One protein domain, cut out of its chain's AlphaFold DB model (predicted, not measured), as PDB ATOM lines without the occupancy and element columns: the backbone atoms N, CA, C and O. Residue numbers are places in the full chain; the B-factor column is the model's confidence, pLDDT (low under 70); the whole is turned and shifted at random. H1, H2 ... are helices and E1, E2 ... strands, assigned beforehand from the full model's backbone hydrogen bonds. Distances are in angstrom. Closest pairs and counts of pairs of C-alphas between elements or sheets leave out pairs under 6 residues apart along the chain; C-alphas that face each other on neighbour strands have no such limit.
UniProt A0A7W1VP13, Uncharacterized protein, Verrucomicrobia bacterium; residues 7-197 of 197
ATOM      1  N   GLU A   7     176.669 167.919 197.723       92.19
ATOM      2  CA  GLU A   7     177.737 167.134 198.330       92.19
ATOM      3  C   GLU A   7     177.161 165.930 199.077       92.19
ATOM      4  O   GLU A   7     176.231 166.071 199.880       92.19
ATOM      5  N   ASN A   8     177.745 164.763 198.829       88.81
ATOM      6  CA  ASN A   8     177.464 163.535 199.548       88.81
ATOM      7  C   ASN A   8     178.528 163.352 200.643       88.81
ATOM      8  O   ASN A   8     179.711 163.212 200.325       88.81
ATOM      9  N   PRO A   9     178.146 163.353 201.935       85.50
ATOM     10  CA  PRO A   9     179.092 163.169 203.029       85.50
ATOM     11  C   PRO A   9     179.467 161.687 203.131       85.50
ATOM     12  O   PRO A   9     178.781 160.900 203.788       85.50
ATOM     13  N   ILE A  10     180.530 161.305 202.431       85.75
ATOM     14  CA  ILE A  10     181.081 159.951 202.411       85.75
ATOM     15  C   ILE A  10     182.607 159.994 202.497       85.75
ATOM     16  O   ILE A  10     183.234 160.971 202.081       85.75
ATOM     17  N   ASP A  11     183.196 158.906 202.982       89.00
ATOM     18  CA  ASP A  11     184.645 158.736 202.997       89.00
ATOM     19  C   ASP A  11     185.103 158.252 201.618       89.00
ATOM     20  O   ASP A  11     185.023 157.064 201.287       89.00
ATOM     21  N   GLY A  12     185.536 159.186 200.776       92.69
ATOM     22  CA  GLY A  12     186.026 158.879 199.439       92.69
ATOM     23  C   GLY A  12     187.459 158.320 199.415       92.69
ATOM     24  O   GLY A  12     188.157 158.318 200.434       92.69
ATOM     25  N   PRO A  13     187.934 157.836 198.254       95.56
ATOM     26  CA  PRO A  13     189.324 157.417 198.083       95.56
ATOM     27  C   PRO A  13     190.326 158.543 198.382       95.56
ATOM     28  O   PRO A  13     190.023 159.735 198.316       95.56
ATOM     29  N   TRP A  14     191.571 158.169 198.669       96.12
ATOM     30  CA  TRP A  14     192.647 159.125 198.919       96.12
ATOM     31  C   TRP A  14     193.083 159.838 197.635       96.12
ATOM     32  O   TRP A  14     193.360 159.194 196.619       96.12
ATOM     33  N   VAL A  15     193.264 161.155 197.691       94.38
ATOM     34  CA  VAL A  15     193.854 161.933 196.587       94.38
ATOM     35  C   VAL A  15     195.219 162.525 196.935       94.38
ATOM     36  O   VAL A  15     196.062 162.690 196.060       94.38
ATOM     37  N   ALA A  16     195.483 162.763 198.215       91.62
ATOM     38  CA  ALA A  16     196.798 163.136 198.726       91.62
ATOM     39  C   ALA A  16     196.951 162.615 200.168       91.62
ATOM     40  O   ALA A  16     195.974 162.109 200.735       91.62
ATOM     41  N   PRO A  17     198.148 162.693 200.781       92.06
ATOM     42  CA  PRO A  17     198.312 162.364 202.195       92.06
ATOM     43  C   PRO A  17     197.320 163.157 203.050       92.06
ATOM     44  O   PRO A  17     197.224 164.377 202.918       92.06
ATOM     45  N   SER A  18     196.554 162.458 203.888       89.38
ATOM     46  CA  SER A  18     195.496 163.035 204.736       89.38
ATOM     47  C   SER A  18     194.356 163.764 204.000       89.38
ATOM     48  O   SER A  18     193.555 164.433 204.649       89.38
ATOM     49  N   VAL A  19     194.239 163.631 202.672       92.88
ATOM     50  CA  VAL A  19     193.169 164.260 201.878       92.88
ATOM     51  C   VAL A  19     192.413 163.200 201.087       92.88
ATOM     52  O   VAL A  19     192.974 162.528 200.216       92.88
ATOM     53  N   GLN A  20     191.119 163.084 201.371       93.94
ATOM     54  CA  GLN A  20     190.180 162.249 200.625       93.94
ATOM     55  C   GLN A  20     189.391 163.080 199.620       93.94
ATOM     56  O   GLN A  20     189.271 164.302 199.737       93.94
ATOM     57  N   THR A  21     188.850 162.402 198.617       94.31
ATOM     58  CA  THR A  21     187.923 163.023 197.677       94.31
ATOM     59  C   THR A  21     186.621 163.383 198.371       94.31
ATOM     60  O   THR A  21     186.094 162.596 199.155       94.31
ATOM     61  N   ARG A  22     186.046 164.520 197.996       93.31
ATOM     62  CA  ARG A  22     184.655 164.852 198.290       93.31
ATOM     63  C   ARG A  22     183.807 164.443 197.099       93.31
ATOM     64  O   ARG A  22     184.206 164.687 195.957       93.31
ATOM     65  N   GLU A  23     182.662 163.842 197.376       93.06
ATOM     66  CA  GLU A  23     181.720 163.418 196.353       93.06
ATOM     67  C   GLU A  23     180.608 164.443 196.174       93.06
ATOM     68  O   GLU A  23     180.024 164.933 197.141       93.06
ATOM     69  N   PHE A  24     180.312 164.755 194.920       93.25
ATOM     70  CA  PHE A  24     179.196 165.595 194.530       93.25
ATOM     71  C   PHE A  24     178.304 164.806 193.593       93.25
ATOM     72  O   PHE A  24     178.788 164.187 192.653       93.25
ATOM     73  N   GLU A  25     177.005 164.873 193.824       92.06
ATOM     74  CA  GLU A  25     176.003 164.201 193.018       92.06
ATOM     75  C   GLU A  25     175.003 165.215 192.471       92.06
ATOM     76  O   GLU A  25     174.653 166.198 193.135       92.06
ATOM     77  N   ARG A  26     174.525 164.983 191.252       91.19
ATOM     78  CA  ARG A  26     173.327 165.640 190.733       91.19
ATOM     79  C   ARG A  26     172.438 164.629 190.027       91.19
ATOM     80  O   ARG A  26     172.923 163.732 189.348       91.19
ATOM     81  N   ALA A  27     171.136 164.833 190.152       89.44
ATOM     82  CA  ALA A  27     170.116 163.970 189.579       89.44
ATOM     83  C   ALA A  27     169.258 164.768 188.589       89.44
ATOM     84  O   ALA A  27     168.701 165.805 188.951       89.44
ATOM     85  N   TYR A  28     169.163 164.325 187.338       87.25
ATOM     86  CA  TYR A  28     168.426 165.009 186.271       87.25
ATOM     87  C   TYR A  28     167.806 164.006 185.291       87.25
ATOM     88  O   TYR A  28     168.210 162.854 185.224       87.25
ATOM     89  N   PHE A  29     166.823 164.439 184.507       85.12
ATOM     90  CA  PHE A  29     166.292 163.650 183.390       85.12
ATOM     91  C   PHE A  29     167.083 163.999 182.126       85.12
ATOM     92  O   PHE A  29     167.188 165.184 181.792       85.12
ATOM     93  N   ALA A  30     167.685 163.008 181.461       81.75
ATOM     94  CA  ALA A  30     168.559 163.246 180.308       81.75
ATOM     95  C   ALA A  30     167.768 163.673 179.055       81.75
ATOM     96  O   ALA A  30     168.260 164.465 178.250       81.75
ATOM     97  N   GLY A  31     166.518 163.227 178.939       78.75
ATOM     98  CA  GLY A  31     165.532 163.636 177.947       78.75
ATOM     99  C   GLY A  31     164.219 164.105 178.581       78.75
ATOM    100  O   GLY A  31     163.875 163.743 179.702       78.75
ATOM    101  N   MET A  32     163.439 164.908 177.843       70.62
ATOM    102  CA  MET A  32     162.135 165.405 178.324       70.62
ATOM    103  C   MET A  32     161.107 164.293 178.584       70.62
ATOM    104  O   MET A  32     160.162 164.517 179.333       70.62
ATOM    105  N   MET A  33     161.274 163.129 177.952       82.06
ATOM    106  CA  MET A  33     160.367 161.980 178.061       82.06
ATOM    107  C   MET A  33     160.968 160.838 178.890       82.06
ATOM    108  O   MET A  33     160.392 159.751 178.935       82.06
ATOM    109  N   ASP A  34     162.117 161.061 179.532       80.75
ATOM    110  CA  ASP A  34     162.738 160.034 180.357       80.75
ATOM    111  C   ASP A  34     161.925 159.851 181.636       80.75
ATOM    112  O   ASP A  34     161.695 160.790 182.396       80.75
ATOM    113  N   SER A  35     161.507 158.617 181.897       79.12
ATOM    114  CA  SER A  35     160.881 158.231 183.165       79.12
ATOM    115  C   SER A  35     161.906 157.861 184.240       79.12
ATOM    116  O   SER A  35     161.539 157.648 185.395       79.12
ATOM    117  N   VAL A  36     163.189 157.789 183.870       81.19
ATOM    118  CA  VAL A  36     164.290 157.375 184.739       81.19
ATOM    119  C   VAL A  36     165.207 158.564 184.995       81.19
ATOM    120  O   VAL A  36     165.698 159.210 184.070       81.19
ATOM    121  N   VAL A  37     165.437 158.851 186.273       84.38
ATOM    122  CA  VAL A  37     166.383 159.879 186.706       84.38
ATOM    123  C   VAL A  37     167.804 159.382 186.451       84.38
ATOM    124  O   VAL A  37     168.179 158.299 186.888       84.38
ATOM    125  N   THR A  38     168.594 160.189 185.752       84.94
ATOM    126  CA  THR A  38     170.036 160.001 185.597       84.94
ATOM    127  C   THR A  38     170.759 160.659 186.762       84.94
ATOM    128  O   THR A  38     170.507 161.823 187.080       84.94
ATOM    129  N   THR A  39     171.684 159.924 187.369       87.62
ATOM    130  CA  THR A  39     172.564 160.433 188.419       87.62
ATOM    131  C   THR A  39     173.978 160.577 187.871       87.62
ATOM    132  O   THR A  39     174.521 159.646 187.282       87.62
ATOM    133  N   GLU A  40     174.575 161.746 188.073       89.56
ATOM    134  CA  GLU A  40     175.989 162.002 187.807       89.56
ATOM    135  C   GLU A  40     176.741 162.227 189.117       89.56
ATOM    136  O   GLU A  40     176.239 162.908 190.015       89.56
ATOM    137  N   THR A  41     177.968 161.709 189.176       92.00
ATOM    138  CA  THR A  41     178.836 161.771 190.353       92.00
ATOM    139  C   THR A  41     180.207 162.324 189.978       92.00
ATOM    140  O   THR A  41     180.896 161.764 189.123       92.00
ATOM    141  N   ASP A  42     180.622 163.380 190.673       94.25
ATOM    142  CA  ASP A  42     181.925 164.029 190.545       94.25
ATOM    143  C   ASP A  42     182.741 163.874 191.829       94.25
ATOM    144  O   ASP A  42     182.228 164.022 192.942       94.25
ATOM    145  N   TRP A  43     184.049 163.678 191.677       94.44
ATOM    146  CA  TRP A  43     185.009 163.700 192.777       94.44
ATOM    147  C   TRP A  43     185.942 164.899 192.685       94.44
ATOM    148  O   TRP A  43     186.410 165.266 191.604       94.44
ATOM    149  N   THR A  44     186.255 165.500 193.834       93.50
ATOM    150  CA  THR A  44     187.295 166.536 193.918       93.50
ATOM    151  C   THR A  44     188.685 165.936 194.015       93.50
ATOM    152  O   THR A  44     188.933 165.061 194.845       93.50
ATOM    153  N   PHE A  45     189.615 166.500 193.252       88.88
ATOM    154  CA  PHE A  45     191.027 166.158 193.289       88.88
ATOM    155  C   PHE A  45     191.821 167.104 194.206       88.88
ATOM    156  O   PHE A  45     191.304 168.139 194.629       88.88
ATOM    157  N   ALA A  46     193.091 166.785 194.489       79.12
ATOM    158  CA  ALA A  46     193.945 167.550 195.409       79.12
ATOM    159  C   ALA A  46     194.044 169.047 195.059       79.12
ATOM    160  O   ALA A  46     194.129 169.888 195.948       79.12
ATOM    161  N   TYR A  47     193.974 169.392 193.771       79.19
ATOM    162  CA  TYR A  47     194.030 170.773 193.280       79.19
ATOM    163  C   TYR A  47     192.651 171.449 193.160       79.19
ATOM    164  O   TYR A  47     192.521 172.473 192.495       79.19
ATOM    165  N   GLY A  48     191.600 170.864 193.745       80.94
ATOM    166  CA  GLY A  48     190.237 171.407 193.729       80.94
ATOM    167  C   GLY A  48     189.472 171.207 192.416       80.94
ATOM    168  O   GLY A  48     188.312 171.605 192.320       80.94
ATOM    169  N   THR A  49     190.079 170.572 191.410       88.56
ATOM    170  CA  THR A  49     189.386 170.199 190.171       88.56
ATOM    171  C   THR A  49     188.369 169.092 190.439       88.56
ATOM    172  O   THR A  49     188.603 168.213 191.268       88.56
ATOM    173  N   ARG A  50     187.230 169.134 189.743       91.19
ATOM    174  CA  ARG A  50     186.232 168.058 189.753       91.19
ATOM    175  C   ARG A  50     186.365 167.221 188.493       91.19
ATOM    176  O   ARG A  50     186.626 167.772 187.422       91.19
ATOM    177  N   ARG A  51     186.219 165.908 188.630       91.88
ATOM    178  CA  ARG A  51     186.134 164.979 187.499       91.88
ATOM    179  C   ARG A  51     185.040 163.963 187.759       91.88
ATOM    180  O   ARG A  51     184.846 163.570 188.910       91.88
ATOM    181  N   ALA A  52     184.410 163.508 186.684       92.56
ATOM    182  CA  ALA A  52     183.408 162.464 186.752       92.56
ATOM    183  C   ALA A  52     184.033 161.186 187.316       92.56
ATOM    184  O   ALA A  52     185.065 160.706 186.837       92.56
ATOM    185  N   ALA A  53     183.411 160.616 188.341       91.88
ATOM    186  CA  ALA A  53     183.892 159.377 188.940       91.88
ATOM    187  C   ALA A  53     183.766 158.190 187.961       91.88
ATOM    188  O   ALA A  53     184.581 157.264 187.975       91.88
ATOM    189  N   SER A  54     182.810 158.270 187.028       90.56
ATOM    190  CA  SER A  54     182.647 157.320 185.924       90.56
ATOM    191  C   SER A  54     183.866 157.255 184.997       90.56
ATOM    192  O   SER A  54     184.183 156.170 184.510       90.56
ATOM    193  N   ASP A  55     184.608 158.353 184.802       92.75
ATOM    194  CA  ASP A  55     185.837 158.349 183.995       92.75
ATOM    195  C   ASP A  55     186.945 157.513 184.654       92.75
ATOM    196  O   ASP A  55     187.704 156.819 183.969       92.75
ATOM    197  N   ILE A  56     187.013 157.528 185.990       93.69
ATOM    198  CA  ILE A  56     187.946 156.701 186.768       93.69
ATOM    199  C   ILE A  56     187.544 155.229 186.677       93.69
ATOM    200  O   ILE A  56     188.378 154.377 186.371       93.69
ATOM    201  N   ALA A  57     186.260 154.913 186.856       93.00
ATOM    202  CA  ALA A  57     185.765 153.548 186.678       93.00
ATOM    203  C   ALA A  57     186.027 153.025 185.249       93.00
ATOM    204  O   ALA A  57     186.483 151.892 185.063       93.00
ATOM    205  N   ALA A  58     185.815 153.863 184.231       92.75
ATOM    206  CA  ALA A  58     186.069 153.520 182.836       92.75
ATOM    207  C   ALA A  58     187.560 153.274 182.550       92.75
ATOM    208  O   ALA A  58     187.889 152.371 181.773       92.75
ATOM    209  N   SER A  59     188.472 154.037 183.167       95.56
ATOM    210  CA  SER A  59     189.920 153.834 183.010       95.56
ATOM    211  C   SER A  59     190.378 152.509 183.629       95.56
ATOM    212  O   SER A  59     191.141 151.768 183.004       95.56
ATOM    213  N   ILE A  60     189.835 152.155 184.799       95.94
ATOM    214  CA  ILE A  60     190.078 150.878 185.479       95.94
ATOM    215  C   ILE A  60     189.624 149.710 184.603       95.94
ATOM    216  O   ILE A  60     190.400 148.789 184.340       95.94
ATOM    217  N   GLN A  61     188.384 149.759 184.110       94.12
ATOM    218  CA  GLN A  61     187.843 148.704 183.254       94.12
ATOM    219  C   GLN A  61     188.652 148.568 181.961       94.12
ATOM    220  O   GLN A  61     188.981 147.458 181.550       94.12
ATOM    221  N   ARG A  62     189.026 149.685 181.326       95.12
ATOM    222  CA  ARG A  62     189.866 149.664 180.122       95.12
ATOM    223  C   ARG A  62     191.200 148.972 180.381       95.12
ATOM    224  O   ARG A  62     191.593 148.118 179.596       95.12
ATOM    225  N   TYR A  63     191.850 149.289 181.495       97.00
ATOM    226  CA  TYR A  63     193.125 148.685 181.858       97.00
ATOM    227  C   TYR A  63     193.013 147.173 182.110       97.00
ATOM    228  O   TYR A  63     193.810 146.398 181.586       97.00
ATOM    229  N   LEU A  64     191.982 146.721 182.832       94.69
ATOM    230  CA  LEU A  64     191.729 145.286 183.032       94.69
ATOM    231  C   LEU A  64     191.417 144.556 181.718       94.69
ATOM    232  O   LEU A  64     191.848 143.416 181.529       94.69
ATOM    233  N   LYS A  65     190.708 145.218 180.795       93.06
ATOM    234  CA  LYS A  65     190.455 144.700 179.447       93.06
ATOM    235  C   LYS A  65     191.749 144.554 178.647       93.06
ATOM    236  O   LYS A  65     191.954 143.510 178.042       93.06
ATOM    237  N   GLU A  66     192.629 145.556 178.669       95.31
ATOM    238  CA  GLU A  66     193.945 145.508 178.007       95.31
ATOM    239  C   GLU A  66     194.813 144.352 178.532       95.31
ATOM    240  O   GLU A  66     195.545 143.729 177.768       95.31
ATOM    241  N   LEU A  67     194.690 144.018 179.820       94.69
ATOM    242  CA  LEU A  67     195.363 142.870 180.435       94.69
ATOM    243  C   LEU A  67     194.661 141.517 180.176       94.69
ATOM    244  O   LEU A  67     195.173 140.471 180.586       94.69
ATOM    245  N   GLY A  68     193.494 141.515 179.526       93.62
ATOM    246  CA  GLY A  68     192.714 140.313 179.223       93.62
ATOM    247  C   GLY A  68     192.119 139.630 180.459       93.62
ATOM    248  O   GLY A  68     191.987 138.408 180.469       93.62
ATOM    249  N   TYR A  69     191.811 140.379 181.526       91.19
ATOM    250  CA  TYR A  69     191.238 139.799 182.750       91.19
ATOM    251  C   TYR A  69     189.788 139.353 182.560       91.19
ATOM    252  O   TYR A  69     189.437 138.257 182.988       91.19
ATOM    253  N   PHE A  70     188.966 140.165 181.885       89.50
ATOM    254  CA  PHE A  70     187.539 139.874 181.706       89.50
ATOM    255  C   PHE A  70     187.289 138.550 180.979       89.50
ATOM    256  O   PHE A  70     186.408 137.790 181.375       89.50
ATOM    257  N   ASP A  71     188.102 138.233 179.970       89.06
ATOM    258  CA  ASP A  71     187.927 137.033 179.143       89.06
ATOM    259  C   ASP A  71     188.262 135.732 179.890       89.06
ATOM    260  O   ASP A  71     187.830 134.653 179.490       89.06
ATOM    261  N   ARG A  72     189.024 135.820 180.989       89.69
ATOM    262  CA  ARG A  72     189.425 134.663 181.811       89.69
ATOM    263  C   ARG A  72     188.376 134.280 182.843       89.69
ATOM    264  O   ARG A  72     188.480 133.218 183.454       89.69
ATOM    265  N   TRP A  73     187.420 135.162 183.099       90.44
ATOM    266  CA  TRP A  73     186.415 134.952 184.125       90.44
ATOM    267  C   TRP A  73     185.230 134.155 183.570       90.44
ATOM    268  O   TRP A  73     184.893 134.292 182.385       90.44
ATOM    269  N   PRO A  74     184.580 133.326 184.407       89.00
ATOM    270  CA  PRO A  74     183.384 132.607 183.998       89.00
ATOM    271  C   PRO A  74     182.298 133.557 183.490       89.00
ATOM    272  O   PRO A  74     182.156 134.685 183.965       89.00
ATOM    273  N   GLU A  75     181.526 133.098 182.515       88.00
ATOM    274  CA  GLU A  75     180.359 133.829 182.029       88.00
ATOM    275  C   GLU A  75     179.203 133.753 183.020       88.00
ATOM    276  O   GLU A  75     179.026 132.753 183.713       88.00
ATOM    277  N   SER A  76     178.393 134.805 183.040       87.12
ATOM    278  CA  SER A  76     177.093 134.804 183.698       87.12
ATOM    279  C   SER A  76     175.950 134.725 182.683       87.12
ATOM    280  O   SER A  76     176.171 134.784 181.473       87.12
ATOM    281  N   GLN A  77     174.712 134.627 183.171       86.12
ATOM    282  CA  GLN A  77     173.510 134.765 182.338       86.12
ATOM    283  C   GLN A  77     173.019 136.213 182.218       86.12
ATOM    284  O   GLN A  77     172.026 136.473 181.542       86.12
ATOM    285  N   SER A  78     173.693 137.154 182.876       86.00
ATOM    286  CA  SER A  78     173.342 138.565 182.805       86.00
ATOM    287  C   SER A  78     174.048 139.236 181.635       86.00
ATOM    288  O   SER A  78     175.172 138.888 181.255       86.00
ATOM    289  N   SER A  79     173.369 140.211 181.046       86.19
ATOM    290  CA  SER A  79     173.929 141.038 179.993       86.19
ATOM    291  C   SER A  79     173.580 142.493 180.226       86.19
ATOM    292  O   SER A  79     172.427 142.810 180.512       86.19
ATOM    293  N   SER A  80     174.556 143.361 180.011       84.00
ATOM    294  CA  SER A  80     174.416 144.805 180.111       84.00
ATOM    295  C   SER A  80     174.981 145.439 178.843       84.00
ATOM    296  O   SER A  80     176.076 145.090 178.400       84.00
ATOM    297  N   ASP A  81     174.201 146.307 178.195       81.69
ATOM    298  CA  ASP A  81     174.576 147.004 176.955       81.69
ATOM    299  C   ASP A  81     175.109 146.087 175.833       81.69
ATOM    300  O   ASP A  81     176.056 146.423 175.118       81.69
ATOM    301  N   GLY A  82     174.525 144.893 175.689       81.19
ATOM    302  CA  GLY A  82     174.934 143.909 174.679       81.19
ATOM    303  C   GLY A  82     176.215 143.135 175.012       81.19
ATOM    304  O   GLY A  82     176.656 142.320 174.201       81.19
ATOM    305  N   TYR A  83     176.798 143.336 176.196       83.94
ATOM    306  CA  TYR A  83     177.906 142.536 176.716       83.94
ATOM    307  C   TYR A  83     177.389 141.514 177.720       83.94
ATOM    308  O   TYR A  83     176.626 141.852 178.622       83.94
ATOM    309  N   ARG A  84     177.824 140.256 177.588       88.19
ATOM    310  CA  ARG A  84     177.608 139.245 178.626       88.19
ATOM    311  C   ARG A  84     178.539 139.536 179.798       88.19
ATOM    312  O   ARG A  84     179.759 139.566 179.627       88.19
ATOM    313  N   GLU A  85     177.958 139.744 180.971       90.19
ATOM    314  CA  GLU A  85     178.701 140.048 182.188       90.19
ATOM    315  C   GLU A  85     179.416 138.796 182.709       90.19
ATOM    316  O   GLU A  85     178.978 137.659 182.499       90.19
ATOM    317  N   ARG A  86     180.546 139.004 183.387       90.44
ATOM    318  CA  ARG A  86     181.454 137.949 183.853       90.44
ATOM    319  C   ARG A  86     181.512 137.868 185.380       90.44
ATOM    320  O   ARG A  86     181.363 138.871 186.073       90.44
ATOM    321  N   LEU A  87     181.796 136.685 185.910       89.31
ATOM    322  CA  LEU A  87     181.971 136.427 187.342       89.31
ATOM    323  C   LEU A  87     183.421 136.699 187.759       89.31
ATOM    324  O   LEU A  87     184.251 135.791 187.804       89.31
ATOM    325  N   ALA A  88     183.749 137.966 188.008       91.00
ATOM    326  CA  ALA A  88     185.086 138.366 188.436       91.00
ATOM    327  C   ALA A  88     185.403 137.779 189.813       91.00
ATOM    328  O   ALA A  88     184.697 138.157 190.725       91.00
ATOM    329  N   PRO A  89     186.463 136.983 190.046       90.19
ATOM    330  CA  PRO A  89     186.741 136.343 191.346       90.19
ATOM    331  C   PRO A  89     187.233 137.320 192.437       90.19
ATOM    332  O   PRO A  89     187.859 136.923 193.419       90.19
ATOM    333  N   PHE A  90     187.001 138.618 192.242       92.00
ATOM    334  CA  PHE A  90     187.419 139.693 193.122       92.00
ATOM    335  C   PHE A  90     186.334 140.771 193.195       92.00
ATOM    336  O   PHE A  90     185.659 141.060 192.203       92.00
ATOM    337  N   THR A  91     186.259 141.442 194.339       91.69
ATOM    338  CA  THR A  91     185.657 142.769 194.464       91.69
ATOM    339  C   THR A  91     186.747 143.828 194.348       91.69
ATOM    340  O   THR A  91     187.815 143.731 194.963       91.69
ATOM    341  N   PHE A  92     186.483 144.857 193.552       95.19
ATOM    342  CA  PHE A  92     187.431 145.929 193.264       95.19
ATOM    343  C   PHE A  92     187.140 147.126 194.157       95.19
ATOM    344  O   PHE A  92     186.004 147.573 194.195       95.19
ATOM    345  N   HIS A  93     188.156 147.651 194.838       96.44
ATOM    346  CA  HIS A  93     188.019 148.799 195.732       96.44
ATOM    347  C   HIS A  93     188.993 149.898 195.323       96.44
ATOM    348  O   HIS A  93     190.210 149.724 195.416       96.44
ATOM    349  N   ILE A  94     188.477 151.036 194.872       97.31
ATOM    350  CA  ILE A  94     189.281 152.225 194.596       97.31
ATOM    351  C   ILE A  94     189.643 152.859 195.937       97.31
ATOM    352  O   ILE A  94     188.783 153.399 196.631       97.31
ATOM    353  N   VAL A  95     190.925 152.806 196.287       96.88
ATOM    354  CA  VAL A  95     191.442 153.344 197.555       96.88
ATOM    355  C   VAL A  95     192.223 154.639 197.347       96.88
ATOM    356  O   VAL A  95     192.413 155.410 198.283       96.88
ATOM    357  N   SER A  96     192.660 154.918 196.115       96.25
ATOM    358  CA  SER A  96     193.266 156.196 195.739       96.25
ATOM    359  C   SER A  96     192.990 156.539 194.276       96.25
ATOM    360  O   SER A  96     192.775 155.618 193.491       96.25
ATOM    361  N   ILE A  97     192.999 157.829 193.910       94.44
ATOM    362  CA  ILE A  97     192.720 158.314 192.537       94.44
ATOM    363  C   ILE A  97     193.780 159.261 191.945       94.44
ATOM    364  O   ILE A  97     193.606 159.762 190.838       94.44
ATOM    365  N   ASP A  98     194.883 159.517 192.653       91.44
ATOM    366  CA  ASP A  98     196.003 160.305 192.110       91.44
ATOM    367  C   ASP A  98     197.347 159.870 192.719       91.44
ATOM    368  O   ASP A  98     197.795 160.477 193.691       91.44
ATOM    369  N   PRO A  99     197.996 158.806 192.214       93.50
ATOM    370  CA  PRO A  99     197.529 157.940 191.133       93.50
ATOM    371  C   PRO A  99     196.409 156.993 191.587       93.50
ATOM    372  O   PRO A  99     196.254 156.701 192.773       93.50
ATOM    373  N   THR A 100     195.656 156.476 190.622       96.12
ATOM    374  CA  THR A 100     194.597 155.494 190.837       96.12
ATOM    375  C   THR A 100     195.181 154.190 191.354       96.12
ATOM    376  O   THR A 100     195.988 153.563 190.667       96.12
ATOM    377  N   ALA A 101     194.766 153.768 192.544       97.19
ATOM    378  CA  ALA A 101     195.128 152.487 193.132       97.19
ATOM    379  C   ALA A 101     193.864 151.716 193.496       97.19
ATOM    380  O   ALA A 101     192.987 152.227 194.197       97.19
ATOM    381  N   VAL A 102     193.796 150.482 193.004       97.81
ATOM    382  CA  VAL A 102     192.644 149.601 193.172       97.81
ATOM    383  C   VAL A 102     193.094 148.347 193.898       97.81
ATOM    384  O   VAL A 102     194.026 147.681 193.448       97.81
ATOM    385  N   MET A 103     192.422 148.023 194.997       97.06
ATOM    386  CA  MET A 103     192.572 146.752 195.696       97.06
ATOM    387  C   MET A 103     191.622 145.723 195.081       97.06
ATOM    388  O   MET A 103     190.449 146.005 194.853       97.06
ATOM    389  N   MET A 104     192.130 144.527 194.816       95.88
ATOM    390  CA  MET A 104     191.364 143.360 194.400       95.88
ATOM    391  C   MET A 104     191.260 142.431 195.601       95.88
ATOM    392  O   MET A 104     192.228 141.763 195.974       95.88
ATOM    393  N   VAL A 105     190.086 142.419 196.218       93.44
ATOM    394  CA  VAL A 105     189.778 141.559 197.358       93.44
ATOM    395  C   VAL A 105     189.160 140.285 196.806       93.44
ATOM    396  O   VAL A 105     188.134 140.394 196.135       93.44
ATOM    397  N   PRO A 106     189.755 139.101 197.021       92.12
ATOM    398  CA  PRO A 106     189.143 137.849 196.596       92.12
ATOM    399  C   PRO A 106     187.701 137.748 197.085       92.12
ATOM    400  O   PRO A 106     187.400 138.070 198.234       92.12
ATOM    401  N   HIS A 107     186.817 137.337 196.184       86.44
ATOM    402  CA  HIS A 107     185.399 137.197 196.462       86.44
ATOM    403  C   HIS A 107     184.924 135.857 195.919       86.44
ATOM    404  O   HIS A 107     185.103 135.558 194.736       86.44
ATOM    405  N   ASP A 108     184.326 135.058 196.796       77.00
ATOM    406  CA  ASP A 108     183.720 133.795 196.411       77.00
ATOM    407  C   ASP A 108     182.234 134.008 196.140       77.00
ATOM    408  O   ASP A 108     181.446 134.254 197.049       77.00
ATOM    409  N   PHE A 109     181.850 133.884 194.875       74.31
ATOM    410  CA  PHE A 109     180.442 133.876 194.491       74.31
ATOM    411  C   PHE A 109     179.788 132.516 194.801       74.31
ATOM    412  O   PHE A 109     178.580 132.360 194.651       74.31
ATOM    413  N   GLY A 110     180.568 131.509 195.204       70.75
ATOM    414  CA  GLY A 110     180.228 130.094 195.346       70.75
ATOM    415  C   GLY A 110     180.452 129.314 194.043       70.75
ATOM    416  O   GLY A 110     180.964 129.862 193.066       70.75
ATOM    417  N   ASP A 111     179.995 128.058 193.984       70.31
ATOM    418  CA  ASP A 111     180.168 127.180 192.814       70.31
ATOM    419  C   ASP A 111     179.599 127.798 191.512       70.31
ATOM    420  O   ASP A 111     178.386 128.009 191.407       70.31
ATOM    421  N   PRO A 112     180.438 128.074 190.492       65.69
ATOM    422  CA  PRO A 112     179.984 128.594 189.206       65.69
ATOM    423  C   PRO A 112     179.242 127.550 188.360       65.69
ATOM    424  O   PRO A 112     178.779 127.891 187.272       65.69
ATOM    425  N   LYS A 113     179.121 126.288 188.804       64.69
ATOM    426  CA  LYS A 113     178.283 125.264 188.160       64.69
ATOM    427  C   LYS A 113     176.798 125.612 188.335       64.69
ATOM    428  O   LYS A 113     176.073 124.996 189.106       64.69
ATOM    429  N   GLY A 114     176.345 126.629 187.607       64.62
ATOM    430  CA  GLY A 114     174.977 127.124 187.624       64.62
ATOM    431  C   GLY A 114     174.808 128.400 186.799       64.62
ATOM    432  O   GLY A 114     175.751 129.152 186.564       64.62
ATOM    433  N   ASN A 115     173.578 128.650 186.360       63.78
ATOM    434  CA  ASN A 115     173.193 129.836 185.596       63.78
ATOM    435  C   ASN A 115     172.972 131.031 186.531       63.78
ATOM    436  O   ASN A 115     171.836 131.302 186.905       63.78
ATOM    437  N   ARG A 116     174.039 131.731 186.929       73.50
ATOM    438  CA  ARG A 116     173.914 132.873 187.847       73.50
ATOM    439  C   ARG A 116     173.677 134.194 187.115       73.50
ATOM    440  O   ARG A 116     174.361 134.493 186.132       73.50
ATOM    441  N   SER A 117     172.723 134.976 187.612       75.81
ATOM    442  CA  SER A 117     172.409 136.342 187.178       75.81
ATOM    443  C   SER A 117     172.780 137.372 188.253       75.81
ATOM    444  O   SER A 117     173.115 136.998 189.375       75.81
ATOM    445  N   ILE A 118     172.697 138.673 187.947       74.50
ATOM    446  CA  ILE A 118     172.945 139.730 188.945       74.50
ATOM    447  C   ILE A 118     172.062 139.574 190.193       74.50
ATOM    448  O   ILE A 118     172.536 139.781 191.304       74.50
ATOM    449  N   VAL A 119     170.810 139.137 190.008       72.44
ATOM    450  CA  VAL A 119     169.812 138.972 191.077       72.44
ATOM    451  C   VAL A 119     170.171 137.816 192.012       72.44
ATOM    452  O   VAL A 119     169.890 137.884 193.203       72.44
ATOM    453  N   ASP A 120     170.812 136.770 191.487       72.25
ATOM    454  CA  ASP A 120     171.204 135.595 192.280       72.25
ATOM    455  C   ASP A 120     172.492 135.826 193.075       72.25
ATOM    456  O   ASP A 120     172.790 135.089 194.013       72.25
ATOM    457  N   ILE A 121     173.291 136.804 192.649       70.19
ATOM    458  CA  ILE A 121     174.655 137.005 193.130       70.19
ATOM    459  C   ILE A 121     174.752 138.181 194.092       70.19
ATOM    460  O   ILE A 121     175.485 138.116 195.077       70.19
ATOM    461  N   VAL A 122     174.047 139.267 193.788       64.81
ATOM    462  CA  VAL A 122     174.222 140.544 194.470       64.81
ATOM    463  C   VAL A 122     172.955 140.876 195.252       64.81
ATOM    464  O   VAL A 122     171.844 140.797 194.734       64.81
ATOM    465  N   GLY A 123     173.128 141.269 196.517       62.94
ATOM    466  CA  GLY A 123     172.096 141.986 197.266       62.94
ATOM    467  C   GLY A 123     171.903 143.415 196.738       62.94
ATOM    468  O   GLY A 123     172.205 143.727 195.589       62.94
ATOM    469  N   TRP A 124     171.423 144.332 197.578       63.88
ATOM    470  CA  TRP A 124     171.453 145.753 197.216       63.88
ATOM    471  C   TRP A 124     172.906 146.226 197.018       63.88
ATOM    472  O   TRP A 124     173.750 145.874 197.849       63.88
ATOM    473  N   PRO A 125     173.210 147.022 195.972       72.69
ATOM    474  CA  PRO A 125     174.553 147.546 195.753       72.69
ATOM    475  C   PRO A 125     175.076 148.299 196.984       72.69
ATOM    476  O   PRO A 125     174.300 149.015 197.633       72.69
ATOM    477  N   PRO A 126     176.380 148.206 197.301       79.94
ATOM    478  CA  PRO A 126     176.980 149.038 198.332       79.94
ATOM    479  C   PRO A 126     176.770 150.521 198.022       79.94
ATOM    480  O   PRO A 126     176.822 150.940 196.863       79.94
ATOM    481  N   LYS A 127     176.593 151.328 199.075       78.00
ATOM    482  CA  LYS A 127     176.341 152.775 198.963       78.00
ATOM    483  C   LYS A 127     177.415 153.512 198.149       78.00
ATOM    484  O   LYS A 127     177.105 154.503 197.506       78.00
ATOM    485  N   GLN A 128     178.659 153.039 198.200       87.56
ATOM    486  CA  GLN A 128     179.811 153.632 197.520       87.56
ATOM    487  C   GLN A 128     180.332 152.666 196.461       87.56
ATOM    488  O   GLN A 128     181.301 151.940 196.689       87.56
ATOM    489  N   SER A 129     179.647 152.604 195.320       90.75
ATOM    490  CA  SER A 129     180.020 151.670 194.265       90.75
ATOM    491  C   SER A 129     179.625 152.125 192.857       90.75
ATOM    492  O   SER A 129     178.710 152.924 192.673       90.75
ATOM    493  N   PHE A 130     180.327 151.601 191.852       89.06
ATOM    494  CA  PHE A 130     179.999 151.746 190.435       89.06
ATOM    495  C   PHE A 130     179.660 150.390 189.837       89.06
ATOM    496  O   PHE A 130     180.403 149.422 190.003       89.06
ATOM    497  N   SER A 131     178.581 150.328 189.067       85.19
ATOM    498  CA  SER A 131     178.305 149.163 188.233       85.19
ATOM    499  C   SER A 131     179.300 149.075 187.076       85.19
ATOM    500  O   SER A 131     179.782 150.082 186.549       85.19
ATOM    501  N   SER A 132     179.608 147.852 186.658       86.62
ATOM    502  CA  SER A 132     180.469 147.579 185.513       86.62
ATOM    503  C   SER A 132     179.716 146.737 184.506       86.62
ATOM    504  O   SER A 132     179.288 145.639 184.824       86.62
ATOM    505  N   ARG A 133     179.646 147.190 183.253       87.06
ATOM    506  CA  ARG A 133     179.010 146.417 182.174       87.06
ATOM    507  C   ARG A 133     179.735 145.112 181.816       87.06
ATOM    508  O   ARG A 133     179.255 144.350 180.986       87.06
ATOM    509  N   TYR A 134     180.942 144.894 182.345       88.81
ATOM    510  CA  TYR A 134     181.761 143.720 182.028       88.81
ATOM    511  C   TYR A 134     181.676 142.621 183.090       88.81
ATOM    512  O   TYR A 134     182.072 141.490 182.811       88.81
ATOM    513  N   MET A 135     181.206 142.920 184.304       89.25
ATOM    514  CA  MET A 135     181.243 141.969 185.417       89.25
ATOM    515  C   MET A 135     180.019 142.077 186.320       89.25
ATOM    516  O   MET A 135     179.547 143.172 186.593       89.25
ATOM    517  N   LEU A 136     179.578 140.933 186.846       83.81
ATOM    518  CA  LEU A 136     178.503 140.805 187.832       83.81
ATOM    519  C   LEU A 136     178.964 141.157 189.254       83.81
ATOM    520  O   LEU A 136     178.813 140.379 190.192       83.81
ATOM    521  N   ASN A 137     179.579 142.326 189.395       81.94
ATOM    522  CA  ASN A 137     179.968 142.908 190.671       81.94
ATOM    523  C   ASN A 137     180.124 144.426 190.507       81.94
ATOM    524  O   ASN A 137     180.132 144.957 189.392       81.94
ATOM    525  N   HIS A 138     180.314 145.122 191.618       87.00
ATOM    526  CA  HIS A 138     180.564 146.549 191.629       87.00
ATOM    527  C   HIS A 138     182.050 146.867 191.828       87.00
ATOM    528  O   HIS A 138     182.833 146.077 192.360       87.00
ATOM    529  N   ILE A 139     182.446 148.049 191.362       93.00
ATOM    530  CA  ILE A 139     183.696 148.692 191.751       93.00
ATOM    531  C   ILE A 139     183.366 149.580 192.943       93.00
ATOM    532  O   ILE A 139     182.781 150.648 192.783       93.00
ATOM    533  N   GLU A 140     183.709 149.118 194.132       94.25
ATOM    534  CA  GLU A 140     183.555 149.863 195.372       94.25
ATOM    535  C   GLU A 140     184.645 150.930 195.504       94.25
ATOM    536  O   GLU A 140     185.668 150.907 194.809       94.25
ATOM    537  N   TYR A 141     184.440 151.894 196.393       95.12
ATOM    538  CA  TYR A 141     185.435 152.925 196.661       95.12
ATOM    539  C   TYR A 141     185.357 153.446 198.089       95.12
ATOM    540  O   TYR A 141     184.304 153.451 198.719       95.12
ATOM    541  N   GLY A 142     186.499 153.926 198.575       94.50
ATOM    542  CA  GLY A 142     186.644 154.461 199.922       94.50
ATOM    543  C   GLY A 142     187.902 153.939 200.612       94.50
ATOM    544  O   GLY A 142     188.650 153.135 200.049       94.50
ATOM    545  N   PRO A 143     188.175 154.403 201.840       93.31
ATOM    546  CA  PRO A 143     189.379 154.022 202.567       93.31
ATOM    547  C   PRO A 143     189.277 152.642 203.226       93.31
ATOM    548  O   PRO A 143     190.301 152.113 203.659       93.31
ATOM    549  N   THR A 144     188.075 152.076 203.328       93.94
ATOM    550  CA  THR A 144     187.796 150.834 204.053       93.94
ATOM    551  C   THR A 144     187.387 149.746 203.074       93.94
ATOM    552  O   THR A 144     186.611 149.998 202.158       93.94
ATOM    553  N   LEU A 145     187.899 148.538 203.278       92.75
ATOM    554  CA  LEU A 145     187.569 147.361 202.482       92.75
ATOM    555  C   LEU A 145     187.538 146.109 203.378       92.75
ATOM    556  O   LEU A 145     188.134 146.123 204.461       92.75
ATOM    557  N   PRO A 146     186.872 145.016 202.970       91.31
ATOM    558  CA  PRO A 146     186.859 143.773 203.734       91.31
ATOM    559  C   PRO A 146     188.265 143.201 203.948       91.31
ATOM    560  O   PRO A 146     189.132 143.279 203.070       91.31
ATOM    561  N   TYR A 147     188.501 142.607 205.120       90.06
ATOM    562  CA  TYR A 147     189.748 141.900 205.385       90.06
ATOM    563  C   TYR A 147     189.849 140.638 204.526       90.06
ATOM    564  O   TYR A 147     189.019 139.738 204.625       90.06
ATOM    565  N   HIS A 148     190.928 140.534 203.753       89.56
ATOM    566  CA  HIS A 148     191.348 139.286 203.123       89.56
ATOM    567  C   HIS A 148     192.881 139.159 203.192       89.56
ATOM    568  O   HIS A 148     193.575 140.170 203.045       89.56
ATOM    569  N   PRO A 149     193.446 137.961 203.431       85.06
ATOM    570  CA  PRO A 149     194.900 137.775 203.487       85.06
ATOM    571  C   PRO A 149     195.579 137.888 202.113       85.06
ATOM    572  O   PRO A 149     196.729 138.306 202.026       85.06
ATOM    573  N   GLU A 150     194.867 137.551 201.036       88.94
ATOM    574  CA  GLU A 150     195.402 137.503 199.663       88.94
ATOM    575  C   GLU A 150     194.972 138.690 198.784       88.94
ATOM    576  O   GLU A 150     194.659 138.524 197.606       88.94
ATOM    577  N   VAL A 151     194.915 139.898 199.349       91.81
ATOM    578  CA  VAL A 151     194.588 141.105 198.570       91.81
ATOM    579  C   VAL A 151     195.678 141.375 197.528       91.81
ATOM    580  O   VAL A 151     196.876 141.395 197.831       91.81
ATOM    581  N   LEU A 152     195.251 141.607 196.289       95.00
ATOM    582  CA  LEU A 152     196.104 142.150 195.234       95.00
ATOM    583  C   LEU A 152     195.815 143.639 195.067       95.00
ATOM    584  O   LEU A 152     194.765 144.129 195.468       95.00
ATOM    585  N   TRP A 153     196.716 144.361 194.421       96.25
ATOM    586  CA  TRP A 153     196.486 145.733 194.001       96.25
ATOM    587  C   TRP A 153     196.998 145.955 192.583       96.25
ATOM    588  O   TRP A 153     197.906 145.264 192.122       96.25
ATOM    589  N   PHE A 154     196.435 146.935 191.889       97.31
ATOM    590  CA  PHE A 154     196.950 147.404 190.607       97.31
ATOM    591  C   PHE A 154     196.740 148.906 190.453       97.31
ATOM    592  O   PHE A 154     196.026 149.543 191.233       97.31
ATOM    593  N   SER A 155     197.361 149.474 189.422       97.56
ATOM    594  CA  SER A 155     197.193 150.884 189.088       97.56
ATOM    595  C   SER A 155     197.198 151.097 187.574       97.56
ATOM    596  O   SER A 155     198.220 150.813 186.939       97.56
ATOM    597  N   PRO A 156     196.104 151.623 186.984       96.88
ATOM    598  CA  PRO A 156     196.078 151.975 185.566       96.88
ATOM    599  C   PRO A 156     197.039 153.133 185.254       96.88
ATOM    600  O   PRO A 156     197.789 153.065 184.281       96.88
ATOM    601  N   ASP A 157     197.088 154.150 186.121       95.94
ATOM    602  CA  ASP A 157     197.917 155.351 185.933       95.94
ATOM    603  C   ASP A 157     199.415 155.047 185.994       95.94
ATOM    604  O   ASP A 157     200.220 155.670 185.300       95.94
ATOM    605  N   LEU A 158     199.797 154.082 186.831       95.69
ATOM    606  CA  LEU A 158     201.181 153.644 186.982       95.69
ATOM    607  C   LEU A 158     201.526 152.447 186.091       95.69
ATOM    608  O   LEU A 158     202.678 152.020 186.100       95.69
ATOM    609  N   ARG A 159     200.552 151.904 185.343       95.56
ATOM    610  CA  ARG A 159     200.690 150.675 184.542       95.56
ATOM    611  C   ARG A 159     201.235 149.492 185.356       95.56
ATOM    612  O   ARG A 159     201.994 148.669 184.850       95.56
ATOM    613  N   VAL A 160     200.847 149.407 186.629       95.88
ATOM    614  CA  VAL A 160     201.204 148.289 187.510       95.88
ATOM    615  C   VAL A 160     200.136 147.207 187.356       95.88
ATOM    616  O   VAL A 160     198.955 147.515 187.551       95.88
ATOM    617  N   PRO A 161     200.477 145.971 186.951       96.31
ATOM    618  CA  PRO A 161     199.508 144.880 186.876       96.31
ATOM    619  C   PRO A 161     199.126 144.395 188.284       96.31
ATOM    620  O   PRO A 161     199.822 144.724 189.249       96.31
ATOM    621  N   PRO A 162     198.059 143.588 188.428       96.06
ATOM    622  CA  PRO A 162     197.690 142.993 189.709       96.06
ATOM    623  C   PRO A 162     198.865 142.300 190.401       96.06
ATOM    624  O   PRO A 162     199.423 141.327 189.900       96.06
ATOM    625  N   THR A 163     199.241 142.837 191.556       94.75
ATOM    626  CA  THR A 163     200.423 142.454 192.332       94.75
ATOM    627  C   THR A 163     200.028 142.305 193.798       94.75
ATOM    628  O   THR A 163     199.151 143.015 194.282       94.75
ATOM    629  N   ARG A 164     200.652 141.380 194.528       92.06
ATOM    630  CA  ARG A 164     200.412 141.231 195.973       92.06
ATOM    631  C   ARG A 164     200.901 142.466 196.732       92.06
ATOM    632  O   ARG A 164     201.898 143.078 196.350       92.06
ATOM    633  N   LEU A 165     200.209 142.816 197.813       88.75
ATOM    634  CA  LEU A 165     200.721 143.798 198.768       88.75
ATOM    635  C   LEU A 165     201.944 143.236 199.502       88.75
ATOM    636  O   LEU A 165     202.044 142.030 199.741       88.75
ATOM    637  N   THR A 166     202.875 144.113 199.874       85.25
ATOM    638  CA  THR A 166     204.042 143.710 200.661       85.25
ATOM    639  C   THR A 166     203.634 143.639 202.127       85.25
ATOM    640  O   THR A 166     203.304 144.659 202.735       85.25
ATOM    641  N   SER A 167     203.643 142.441 202.706       78.88
ATOM    642  CA  SER A 167     203.373 142.256 204.134       78.88
ATOM    643  C   SER A 167     204.506 142.848 204.970       78.88
ATOM    644  O   SER A 167     205.666 142.483 204.781       78.88
ATOM    645  N   HIS A 168     204.171 143.743 205.900       74.12
ATOM    646  CA  HIS A 168     205.121 144.276 206.878       74.12
ATOM    647  C   HIS A 168     204.954 143.575 208.233       74.12
ATOM    648  O   HIS A 168     205.937 143.258 208.898       74.12
ATOM    649  N   THR A 169     203.710 143.299 208.630       81.50
ATOM    650  CA  THR A 169     203.336 142.464 209.783       81.50
ATOM    651  C   THR A 169     202.072 141.655 209.448       81.50
ATOM    652  O   THR A 169     201.511 141.794 208.362       81.50
ATOM    653  N   GLU A 170     201.579 140.823 210.373       77.31
ATOM    654  CA  GLU A 170     200.285 140.128 210.213       77.31
ATOM    655  C   GLU A 170     199.080 141.087 210.131       77.31
ATOM    656  O   GLU A 170     198.028 140.736 209.591       77.31
ATOM    657  N   SER A 171     199.220 142.302 210.667       84.75
ATOM    658  CA  SER A 171     198.159 143.306 210.785       84.75
ATOM    659  C   SER A 171     198.406 144.570 209.959       84.75
ATOM    660  O   SER A 171     197.553 145.461 209.953       84.75
ATOM    661  N   GLU A 172     199.536 144.653 209.254       89.25
ATOM    662  CA  GLU A 172     199.914 145.781 208.408       89.25
ATOM    663  C   GLU A 172     200.516 145.293 207.085       89.25
ATOM    664  O   GLU A 172     201.526 144.582 207.045       89.25
ATOM    665  N   GLN A 173     199.917 145.738 205.987       90.00
ATOM    666  CA  GLN A 173     200.445 145.579 204.638       90.00
ATOM    667  C   GLN A 173     200.750 146.949 204.042       90.00
ATOM    668  O   GLN A 173     200.157 147.962 204.424       90.00
ATOM    669  N   ARG A 174     201.690 146.989 203.099       90.38
ATOM    670  CA  ARG A 174     202.102 148.224 202.436       90.38
ATOM    671  C   ARG A 174     202.016 148.095 200.927       90.38
ATOM    672  O   ARG A 174     202.476 147.122 200.330       90.38
ATOM    673  N   LEU A 175     201.454 149.135 200.325       90.81
ATOM    674  CA  LEU A 175     201.589 149.436 198.913       90.81
ATOM    675  C   LEU A 175     202.627 150.545 198.812       90.81
ATOM    676  O   LEU A 175     202.317 151.697 199.099       90.81
ATOM    677  N   SER A 176     203.846 150.209 198.403       88.12
ATOM    678  CA  SER A 176     204.911 151.197 198.226       88.12
ATOM    679  C   SER A 176     205.347 151.238 196.768       88.12
ATOM    680  O   SER A 176     205.936 150.296 196.241       88.12
ATOM    681  N   HIS A 177     205.052 152.354 196.109       90.44
ATOM    682  CA  HIS A 177     205.478 152.665 194.752       90.44
ATOM    683  C   HIS A 177     205.987 154.111 194.698       90.44
ATOM    684  O   HIS A 177     205.564 154.956 195.479       90.44
ATOM    685  N   LYS A 178     206.848 154.444 193.728       87.75
ATOM    686  CA  LYS A 178     207.510 155.765 193.610       87.75
ATOM    687  C   LYS A 178     206.585 156.994 193.683       87.75
ATOM    688  O   LYS A 178     207.068 158.092 193.912       87.75
ATOM    689  N   ARG A 179     205.289 156.828 193.402       89.88
ATOM    690  CA  ARG A 179     204.280 157.904 193.351       89.88
ATOM    691  C   ARG A 179     203.122 157.711 194.333       89.88
ATOM    692  O   ARG A 179     202.228 158.549 194.373       89.88
ATOM    693  N   ILE A 180     203.089 156.592 195.052       90.75
ATOM    694  CA  ILE A 180     202.015 156.286 195.992       90.75
ATOM    695  C   ILE A 180     202.523 155.359 197.090       90.75
ATOM    696  O   ILE A 180     203.091 154.301 196.812       90.75
ATOM    697  N   ASN A 181     202.277 155.763 198.330       92.75
ATOM    698  CA  ASN A 181     202.526 154.962 199.512       92.75
ATOM    699  C   ASN A 181     201.219 154.850 200.312       92.75
ATOM    700  O   ASN A 181     200.677 155.860 200.768       92.75
ATOM    701  N   LEU A 182     200.681 153.636 200.431       93.06
ATOM    702  CA  LEU A 182     199.518 153.345 201.270       93.06
ATOM    703  C   LEU A 182     199.898 152.326 202.337       93.06
ATOM    704  O   LEU A 182     200.439 151.260 202.028       93.06
ATOM    705  N   ILE A 183     199.524 152.621 203.577       93.56
ATOM    706  CA  ILE A 183     199.484 151.634 204.649       93.56
ATOM    707  C   ILE A 183     198.078 151.050 204.710       93.56
ATOM    708  O   ILE A 183     197.093 151.784 204.716       93.56
ATOM    709  N   VAL A 184     197.990 149.729 204.795       92.69
ATOM    710  CA  VAL A 184     196.747 148.976 204.948       92.69
ATOM    711  C   VAL A 184     196.791 148.277 206.309       92.69
ATOM    712  O   VAL A 184     197.622 147.396 206.521       92.69
ATOM    713  N   ARG A 185     195.941 148.690 207.258       94.19
ATOM    714  CA  ARG A 185     195.914 148.165 208.641       94.19
ATOM    715  C   ARG A 185     194.639 147.404 208.943       94.19
ATOM    716  O   ARG A 185     193.548 147.866 208.612       94.19
ATOM    717  N   LYS A 186     194.770 146.248 209.590       92.19
ATOM    718  CA  LYS A 186     193.628 145.421 209.975       92.19
ATOM    719  C   LYS A 186     192.946 146.054 211.184       92.19
ATOM    720  O   LYS A 186     193.592 146.306 212.200       92.19
ATOM    721  N   LYS A 187     191.635 146.266 211.099       92.12
ATOM    722  CA  LYS A 187     190.782 146.693 212.212       92.12
ATOM    723  C   LYS A 187     189.527 145.823 212.230       92.12
ATOM    724  O   LYS A 187     188.603 146.042 211.454       92.12
ATOM    725  N   GLY A 188     189.507 144.827 213.114       90.56
ATOM    726  CA  GLY A 188     188.441 143.821 213.132       90.56
ATOM    727  C   GLY A 188     188.415 143.018 211.828       90.56
ATOM    728  O   GLY A 188     189.429 142.435 211.441       90.56
ATOM    729  N   GLU A 189     187.267 143.026 211.152       90.50
ATOM    730  CA  GLU A 189     187.013 142.325 209.882       90.50
ATOM    731  C   GLU A 189     187.261 143.201 208.643       90.50
ATOM    732  O   GLU A 189     186.919 142.828 207.523       90.50
ATOM    733  N   SER A 190     187.876 144.369 208.823       91.88
ATOM    734  CA  SER A 190     188.146 145.310 207.739       91.88
ATOM    735  C   SER A 190     189.625 145.665 207.658       91.88
ATOM    736  O   SER A 190     190.347 145.707 208.658       91.88
ATOM    737  N   TRP A 191     190.070 145.965 206.449       91.31
ATOM    738  CA  TRP A 191     191.291 146.703 206.179       91.31
ATOM    739  C   TRP A 191     190.956 148.193 206.065       91.31
ATOM    740  O   TRP A 191     190.012 148.577 205.376       91.31
ATOM    741  N   ILE A 192     191.751 149.034 206.722       94.69
ATOM    742  CA  ILE A 192     191.695 150.493 206.592       94.69
ATOM    743  C   ILE A 192     192.968 150.953 205.905       94.69
ATOM    744  O   ILE A 192     194.075 150.640 206.345       94.69
ATOM    745  N   THR A 193     192.803 151.716 204.835       95.25
ATOM    746  CA  THR A 193     193.904 152.307 204.082       95.25
ATOM    747  C   THR A 193     194.183 153.718 204.580       95.25
ATOM    748  O   THR A 193     193.276 154.494 204.877       95.25
ATOM    749  N   THR A 194     195.456 154.076 204.667       95.38
ATOM    750  CA  THR A 194     195.914 155.435 204.960       95.38
ATOM    751  C   THR A 194     196.987 155.800 203.956       95.38
ATOM    752  O   THR A 194     197.874 154.992 203.675       95.38
ATOM    753  N   ARG A 195     196.902 157.011 203.406       91.69
ATOM    754  CA  ARG A 195     197.890 157.512 202.457       91.69
ATOM    755  C   ARG A 195     198.985 158.291 203.164       91.69
ATOM    756  O   ARG A 195     198.699 159.256 203.868       91.69
ATOM    757  N   GLU A 196     200.221 157.873 202.935       90.12
ATOM    758  CA  GLU A 196     201.420 158.517 203.461       90.12
ATOM    759  C   GLU A 196     202.098 159.393 202.394       90.12
ATOM    760  O   GLU A 196     201.803 159.227 201.202       90.12
ATOM    761  N   PRO A 197     202.958 160.342 202.816       83.62
ATOM    762  CA  PRO A 197     203.820 161.112 201.920       83.62
ATOM    763  C   PRO A 197     204.663 160.252 200.971       83.62
ATOM    764  O   PRO A 197     205.082 159.139 201.371       83.62
TER     765      PRO A 197
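What this domain is: This is residues 7 to 197 of the 197 residues of an uncharacterized protein of Verrucomicrobia bacterium (UniProt A0A7W1VP13). A strongly twisted sheet of six strands is the core of this domain, with the helix H1 packed on one of its faces and a second sheet, of four strands, covering part of the other, so that the two sheets form a sandwich. At the first end of H1 lies a small sheet whose long hairpin, E2 and E3, reaches away to Met 33, and a smaller hairpin, E5 and E6, lies away from the sandwich. The printed part has 191 residues with sixteen named strands and two named helices, in the order E1 E2 E3 E4 H1 E5 E6 E7 E8 H2 E9 E10 E11 E12 E13 E14 E15 E16. The six-stranded sheet runs E9 E10 E7 E8 E12 E13 and is mixed; the others, E11 E16 E15 E14, E2 E3 E4 and E5 E6, are antiparallel. The class is mostly strand, and the whole is compact, with a radius of gyration of the C-alphas of 17.0 A and a rounded outline of 50 by 43 by 32 A.

Where its parts are: In the largest sheet, E7 is residues 90 to 97, 19.4 A long, and E8 is residues 100 to 106, 19.3 A; E9 is residues 129 to 131, E10 138 to 141, E12 152 to 155 and E13 160 to 164. C-alpha 90 is at (187.419, 139.693, 193.122). In the second sheet, E11 is residues 144 to 146, E14 172 to 177, 16.3 A, E15 180 to 187, 21.9 A, and E16 190 to 196, 19.2 A, ending with C-alpha 196 at (201.420, 158.517, 203.461). H1, residues 53 to 66, is 20.3 A long and begins with C-alpha 53 at (183.892, 159.377, 188.940); H2 is residues 118 to 121. E1 is residues 14 to 16, E2 23 to 28, E3 38 to 44, 20.2 A, E4 50 to 52, E5 75 to 80 and E6 83 to 86.

How they stand to each other: E7 and E8 form an antiparallel hairpin, with N 93 and O 103 2.8 A apart, within hydrogen-bond range. E10 and E7 are parallel, with N 94 and O 140 at 2.8 A. E8, H2 and E9 form a split strand-helix-strand unit, two strands running the same way with E10 and E7 between them, and its crossover is right-handed. H1 is on one face of this sheet, making two layers; its closest C-alphas to E9 are those of Ala 57 and Phe 130, 7.1 A apart. The facing parts of the two sandwich sheets are 10.7 A apart centre to centre, with strands at 28 degrees. E14, E15 and E16 form a meander, each strand the antiparallel neighbour of the one before; N 185 and O 192 are 2.8 A apart. E2, E3 and E4 form another meander, with N 26 and O 40 at 3.0 A; H1 is on this sheet too, over none of its strands. The closest C-alphas of E1 and E7 are those of Trp 14 and Ser 96, 4.4 A apart. The closest C-alphas of E5 and H2 are those of Ser 78 and Ile 118, 6.3 A apart. In H1 every O i to N i+4 pair is within hydrogen-bond range; H2 is too short for such a pair.

The domain as a whole: The two C-alphas farthest apart are those of Met 33 and Thr 169, 56.9 A. The printed part has no cut, and its last residue, Pro 197, is the chain's last. The link from E8 to H2 is long, with 11 residues. The mean pLDDT of the printed part is 88.3; residues 112 to 115 and 122 to 124 are under 70.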